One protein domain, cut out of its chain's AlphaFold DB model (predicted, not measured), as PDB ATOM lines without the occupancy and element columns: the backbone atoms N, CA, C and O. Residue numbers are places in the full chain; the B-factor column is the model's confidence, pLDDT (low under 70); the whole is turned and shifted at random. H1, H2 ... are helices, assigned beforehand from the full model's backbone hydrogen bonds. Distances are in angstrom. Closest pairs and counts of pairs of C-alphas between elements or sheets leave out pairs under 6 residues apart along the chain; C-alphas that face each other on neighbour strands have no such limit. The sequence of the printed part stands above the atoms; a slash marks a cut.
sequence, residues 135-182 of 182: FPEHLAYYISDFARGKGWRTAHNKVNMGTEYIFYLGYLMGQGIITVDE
ATOM      1  N   PHE A 135     -25.123  11.015  24.440       83.88
ATOM      2  CA  PHE A 135     -25.032  10.330  23.151       83.88
ATOM      3  C   PHE A 135     -26.222   9.365  22.996       83.88
ATOM      4  O   PHE A 135     -26.319   8.416  23.779       83.88
ATOM      5  N   PRO A 136     -27.117   9.539  21.998       87.62
ATOM      6  CA  PRO A 136     -28.296   8.689  21.829       87.62
ATOM      7  C   PRO A 136     -27.906   7.328  21.223       87.62
ATOM      8  O   PRO A 136     -28.145   7.048  20.046       87.62
ATOM      9  N   GLU A 137     -27.285   6.474  22.038       89.81
ATOM     10  CA  GLU A 137     -26.612   5.239  21.617       89.81
ATOM     11  C   GLU A 137     -27.532   4.283  20.846       89.81
ATOM     12  O   GLU A 137     -27.154   3.773  19.792       89.81
ATOM     13  N   HIS A 138     -28.764   4.077  21.317       93.06
ATOM     14  CA  HIS A 138     -29.720   3.190  20.650       93.06
ATOM     15  C   HIS A 138     -30.126   3.698  19.263       93.06
ATOM     16  O   HIS A 138     -30.173   2.921  18.306       93.06
ATOM     17  N   LEU A 139     -30.392   4.999  19.131       92.62
ATOM     18  CA  LEU A 139     -30.728   5.601  17.843       92.62
ATOM     19  C   LEU A 139     -29.536   5.511  16.881       92.62
ATOM     20  O   LEU A 139     -29.696   5.105  15.728       92.62
ATOM     21  N   ALA A 140     -28.335   5.820  17.377       93.69
ATOM     22  CA  ALA A 140     -27.096   5.681  16.627       93.69
ATOM     23  C   ALA A 140     -26.875   4.232  16.153       93.69
ATOM     24  O   ALA A 140     -26.550   3.999  14.988       93.69
ATOM     25  N   TYR A 141     -27.110   3.238  17.013       95.38
ATOM     26  CA  TYR A 141     -27.004   1.827  16.647       95.38
ATOM     27  C   TYR A 141     -27.891   1.485  15.443       95.38
ATOM     28  O   TYR A 141     -27.386   0.988  14.434       95.38
ATOM     29  N   TYR A 142     -29.186   1.806  15.508       96.94
ATOM     30  CA  TYR A 142     -30.118   1.464  14.435       96.94
ATOM     31  C   TYR A 142     -29.830   2.228  13.139       96.94
ATOM     32  O   TYR A 142     -29.871   1.628  12.068       96.94
ATOM     33  N   ILE A 143     -29.466   3.513  13.201       95.94
ATOM     34  CA  ILE A 143     -29.067   4.276  12.004       95.94
ATOM     35  C   ILE A 143     -27.845   3.637  11.335       95.94
ATOM     36  O   ILE A 143     -27.824   3.458  10.115       95.94
ATOM     37  N   SER A 144     -26.842   3.265  12.133       95.81
ATOM     38  CA  SER A 144     -25.625   2.619  11.643       95.81
ATOM     39  C   SER A 144     -25.920   1.258  11.004       95.81
ATOM     40  O   SER A 144     -25.413   0.968   9.918       95.81
ATOM     41  N   ASP A 145     -26.777   0.445  11.629       96.38
ATOM     42  CA  ASP A 145     -27.189  -0.869  11.122       96.38
ATOM     43  C   ASP A 145     -27.983  -0.760   9.811       96.38
ATOM     44  O   ASP A 145     -27.608  -1.367   8.803       96.38
ATOM     45  N   PHE A 146     -28.995   0.116   9.762       96.00
ATOM     46  CA  PHE A 146     -29.766   0.371   8.543       96.00
ATOM     47  C   PHE A 146     -28.884   0.857   7.392       96.00
ATOM     48  O   PHE A 146     -29.057   0.424   6.252       96.00
ATOM     49  N   ALA A 147     -27.919   1.739   7.668       94.56
ATOM     50  CA  ALA A 147     -26.989   2.227   6.657       94.56
ATOM     51  C   ALA A 147     -26.071   1.112   6.129       94.56
ATOM     52  O   ALA A 147     -25.845   1.025   4.919       94.56
ATOM     53  N   ARG A 148     -25.578   0.223   7.001       91.44
ATOM     54  CA  ARG A 148     -24.774  -0.947   6.603       91.44
ATOM     55  C   ARG A 148     -25.577  -1.941   5.768       91.44
ATOM     56  O   ARG A 148     -25.048  -2.460   4.786       91.44
ATOM     57  N   GLY A 149     -26.853  -2.143   6.098       92.38
ATOM     58  CA  GLY A 149     -27.768  -3.009   5.350       92.38
ATOM     59  C   GLY A 149     -27.960  -2.611   3.880       92.38
ATOM     60  O   GLY A 149     -28.344  -3.451   3.071       92.38
ATOM     61  N   LYS A 150     -27.635  -1.366   3.495       90.81
ATOM     62  CA  LYS A 150     -27.711  -0.897   2.097       90.81
ATOM     63  C   LYS A 150     -26.624  -1.477   1.187       90.81
ATOM     64  O   LYS A 150     -26.754  -1.394  -0.031       90.81
ATOM     65  N   GLY A 151     -25.539  -2.019   1.745       87.69
ATOM     66  CA  GLY A 151     -24.434  -2.597   0.968       87.69
ATOM     67  C   GLY A 151     -23.611  -1.585   0.156       87.69
ATOM     68  O   GLY A 151     -22.811  -1.988  -0.690       87.69
ATOM     69  N   TRP A 152     -23.792  -0.282   0.386       90.75
ATOM     70  CA  TRP A 152     -23.007   0.766  -0.269       90.75
ATOM     71  C   TRP A 152     -21.601   0.872   0.331       90.75
ATOM     72  O   TRP A 152     -21.352   0.446   1.461       90.75
ATOM     73  N   ARG A 153     -20.672   1.442  -0.441       89.62
ATOM     74  CA  ARG A 153     -19.304   1.741  -0.006       89.62
ATOM     75  C   ARG A 153     -19.101   3.247   0.029       89.62
ATOM     76  O   ARG A 153     -19.614   3.957  -0.831       89.62
ATOM     77  N   THR A 154     -18.324   3.697   1.006       88.19
ATOM     78  CA  THR A 154     -17.865   5.086   1.091       88.19
ATOM     79  C   THR A 154     -16.829   5.357  -0.005       88.19
ATOM     80  O   THR A 154     -16.230   4.412  -0.523       88.19
ATOM     81  N   ALA A 155     -16.597   6.629  -0.350       84.12
ATOM     82  CA  ALA A 155     -15.776   7.024  -1.507       84.12
ATOM     83  C   ALA A 155     -14.395   6.339  -1.562       84.12
ATOM     84  O   ALA A 155     -13.998   5.825  -2.603       84.12
ATOM     85  N   HIS A 156     -13.710   6.256  -0.417       83.25
ATOM     86  CA  HIS A 156     -12.397   5.603  -0.288       83.25
ATOM     87  C   HIS A 156     -12.475   4.225   0.383       83.25
ATOM     88  O   HIS A 156     -11.457   3.573   0.607       83.25
ATOM     89  N   ASN A 157     -13.681   3.784   0.764       87.38
ATOM     90  CA  ASN A 157     -13.942   2.513   1.439       87.38
ATOM     91  C   ASN A 157     -13.072   2.271   2.699       87.38
ATOM     92  O   ASN A 157     -12.771   1.129   3.049       87.38
ATOM     93  N   LYS A 158     -12.651   3.345   3.386       88.12
ATOM     94  CA  LYS A 158     -11.846   3.296   4.627       88.12
ATOM     95  C   LYS A 158     -12.708   3.093   5.876       88.12
ATOM     96  O   LYS A 158     -12.248   2.529   6.863       88.12
ATOM     97  N   VAL A 159     -13.960   3.547   5.822       91.38
ATOM     98  CA  VAL A 159     -14.990   3.357   6.853       91.38
ATOM     99  C   VAL A 159     -16.267   2.830   6.202       91.38
ATOM    100  O   VAL A 159     -16.444   2.953   4.990       91.38
ATOM    101  N   ASN A 160     -17.157   2.228   6.991       93.06
ATOM    102  CA  ASN A 160     -18.442   1.746   6.481       93.06
ATOM    103  C   ASN A 160     -19.505   2.858   6.454       93.06
ATOM    104  O   ASN A 160     -19.371   3.881   7.123       93.06
ATOM    105  N   MET A 161     -20.597   2.610   5.724       93.69
ATOM    106  CA  MET A 161     -21.732   3.536   5.614       93.69
ATOM    107  C   MET A 161     -22.366   3.890   6.958       93.69
ATOM    108  O   MET A 161     -22.900   4.982   7.103       93.69
ATOM    109  N   GLY A 162     -22.301   2.993   7.946       95.06
ATOM    110  CA  GLY A 162     -22.791   3.280   9.290       95.06
ATOM    111  C   GLY A 162     -22.033   4.441   9.930       95.06
ATOM    112  O   GLY A 162     -22.653   5.369  10.429       95.06
ATOM    113  N   THR A 163     -20.700   4.453   9.835       95.00
ATOM    114  CA  THR A 163     -19.876   5.577  10.311       95.00
ATOM    115  C   THR A 163     -20.230   6.885   9.600       95.00
ATOM    116  O   THR A 163     -20.371   7.914  10.256       95.00
ATOM    117  N   GLU A 164     -20.417   6.852   8.280       94.94
ATOM    118  CA  GLU A 164     -20.775   8.043   7.500       94.94
ATOM    119  C   GLU A 164     -22.170   8.584   7.865       94.94
ATOM    120  O   GLU A 164     -22.354   9.786   8.037       94.94
ATOM    121  N   TYR A 165     -23.151   7.705   8.074       95.56
ATOM    122  CA  TYR A 165     -24.498   8.115   8.484       95.56
ATOM    123  C   TYR A 165     -24.534   8.686   9.905       95.56
ATOM    124  O   TYR A 165     -25.310   9.603  10.163       95.56
ATOM    125  N   ILE A 166     -23.684   8.200  10.813       95.50
ATOM    126  CA  ILE A 166     -23.545   8.785  12.156       95.50
ATOM    127  C   ILE A 166     -22.908  10.170  12.104       95.50
ATOM    128  O   ILE A 166     -23.354  11.068  12.818       95.50
ATOM    129  N   PHE A 167     -21.933  10.378  11.215       95.31
ATOM    130  CA  PHE A 167     -21.425  11.718  10.938       95.31
ATOM    131  C   PHE A 167     -22.548  12.651  10.453       95.31
ATOM    132  O   PHE A 167     -22.713  13.734  11.012       95.31
ATOM    133  N   TYR A 168     -23.367  12.223   9.483       95.06
ATOM    134  CA  TYR A 168     -24.489  13.040   9.005       95.06
ATOM    135  C   TYR A 168     -25.553  13.290  10.075       95.06
ATOM    136  O   TYR A 168     -26.062  14.402  10.145       95.06
ATOM    137  N   LEU A 169     -25.866  12.311  10.928       93.94
ATOM    138  CA  LEU A 169     -26.776  12.514  12.057       93.94
ATOM    139  C   LEU A 169     -26.285  13.662  12.948       93.94
ATOM    140  O   LEU A 169     -27.021  14.622  13.157       93.94
ATOM    141  N   GLY A 170     -25.033  13.597  13.413       92.50
ATOM    142  CA  GLY A 170     -24.449  14.643  14.256       92.50
ATOM    143  C   GLY A 170     -24.381  16.002  13.556       92.50
ATOM    144  O   GLY A 170     -24.725  17.020  14.153       92.50
ATOM    145  N   TYR A 171     -24.010  16.025  12.271       94.50
ATOM    146  CA  TYR A 171     -23.974  17.248  11.464       94.50
ATOM    147  C   TYR A 171     -25.360  17.900  11.334       94.50
ATOM    148  O   TYR A 171     -25.505  19.099  11.565       94.50
ATOM    149  N   LEU A 172     -26.392  17.111  11.018       94.62
ATOM    150  CA  LEU A 172     -27.766  17.593  10.855       94.62
ATOM    151  C   LEU A 172     -28.405  18.002  12.190       94.62
ATOM    152  O   LEU A 172     -29.166  18.970  12.215       94.62
ATOM    153  N   MET A 173     -28.075  17.321  13.294       90.81
ATOM    154  CA  MET A 173     -28.455  17.747  14.647       90.81
ATOM    155  C   MET A 173     -27.798  19.081  15.016       90.81
ATOM    156  O   MET A 173     -28.475  19.989  15.487       90.81
ATOM    157  N   GLY A 174     -26.501  19.247  14.728       89.62
ATOM    158  CA  GLY A 174     -25.779  20.505  14.951       89.62
ATOM    159  C   GLY A 174     -26.308  21.677  14.114       89.62
ATOM    160  O   GLY A 174     -26.200  22.828  14.528       89.62
ATOM    161  N   GLN A 175     -26.920  21.394  12.959       94.75
ATOM    162  CA  GLN A 175     -27.636  22.384  12.145       94.75
ATOM    163  C   GLN A 175     -29.087  22.628  12.589       94.75
ATOM    164  O   GLN A 175     -29.741  23.512  12.041       94.75
ATOM    165  N   GLY A 176     -29.612  21.854  13.543       91.00
ATOM    166  CA  GLY A 176     -31.011  21.922  13.971       91.00
ATOM    167  C   GLY A 176     -32.015  21.377  12.948       91.00
ATOM    168  O   GLY A 176     -33.206  21.647  13.065       91.00
ATOM    169  N   ILE A 177     -31.559  20.630  11.935       94.50
ATOM    170  CA  ILE A 177     -32.428  20.007  10.920       94.50
ATOM    171  C   ILE A 177     -33.116  18.767  11.492       94.50
ATOM    172  O   ILE A 177     -34.281  18.507  11.200       94.50
ATOM    173  N   ILE A 178     -32.382  17.994  12.293       90.00
ATOM    174  CA  ILE A 178     -32.913  16.857  13.041       90.00
ATOM    175  C   ILE A 178     -32.931  17.250  14.511       90.00
ATOM    176  O   ILE A 178     -31.882  17.511  15.094       90.00
ATOM    177  N   THR A 179     -34.112  17.241  15.115       83.19
ATOM    178  CA  THR A 179     -34.257  17.200  16.567       83.19
ATOM    179  C   THR A 179     -34.511  15.760  16.976       83.19
ATOM    180  O   THR A 179     -35.389  15.083  16.439       83.19
ATOM    181  N   VAL A 180     -33.682  15.265  17.888       71.88
ATOM    182  CA  VAL A 180     -33.932  14.004  18.577       71.88
ATOM    183  C   VAL A 180     -34.513  14.414  19.918       71.88
ATOM    184  O   VAL A 180     -33.768  14.694  20.851       71.88
ATOM    185  N   ASP A 181     -35.831  14.582  19.951       66.38
ATOM    186  CA  ASP A 181     -36.541  14.784  21.211       66.38
ATOM    187  C   ASP A 181     -36.499  13.466  22.010       66.38
ATOM    188  O   ASP A 181     -36.514  12.383  21.413       66.38
ATOM    189  N   GLU A 182     -36.404  13.563  23.339       54.88
ATOM    190  CA  GLU A 182     -36.532  12.414  24.254       54.88
ATOM    191  C   GLU A 182     -37.955  11.836  24.276       54.88
ATOM    192  O   GLU A 182     -38.932  12.624  24.301       54.88
TER     193      GLU A 182
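AT A GLANCE: This is residues 135 to 182 of the 182 residues of an uncharacterized protein of Blautia producta (UniProt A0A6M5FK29). Two helices make a V: H2 packs with its first residues, 161 to 166, on H1, and the two spread from there toward the far end of H2. A long loop closes the narrow end, residues 171 to 176 stick out, and the tail after them folds back across the open end. The printed part has 48 residues with two named helices, H1 then H2, and no named strand; it is all helix. It is only just compact, close to loose, with a radius of gyration of the C-alphas of 11.3 A, and elongated, spanning 32 by 20 by 15 A.

HOW THE PARTS SIT: Begin with H2, residues 161 to 174, the longest helix. With residues 161 to 166 alone it touches H1, residues 137 to 149; look at Ser 144 and Gly 162, whose C-alphas are the closest, 3.7 A apart. The helices run opposite ways at a steep tilt of 46 degrees. In both, every O i to N i+4 pair is within hydrogen-bond range.

IN THESE COORDINATES: Find C-alpha 161 at (-21.732, 3.536, 5.614); from there H2 runs 19.8 A to C-alpha 174. H1 runs 18.3 A from C-alpha 137 at (-26.612, 5.239, 21.617).

THE WHOLE: The C-alphas of His 156 and Glu 182 are the farthest apart, 35.1 A. The link from H1 to H2 is long, 11 residues. The printed part has no cut; pLDDT is under 70 at residues 181 to 182.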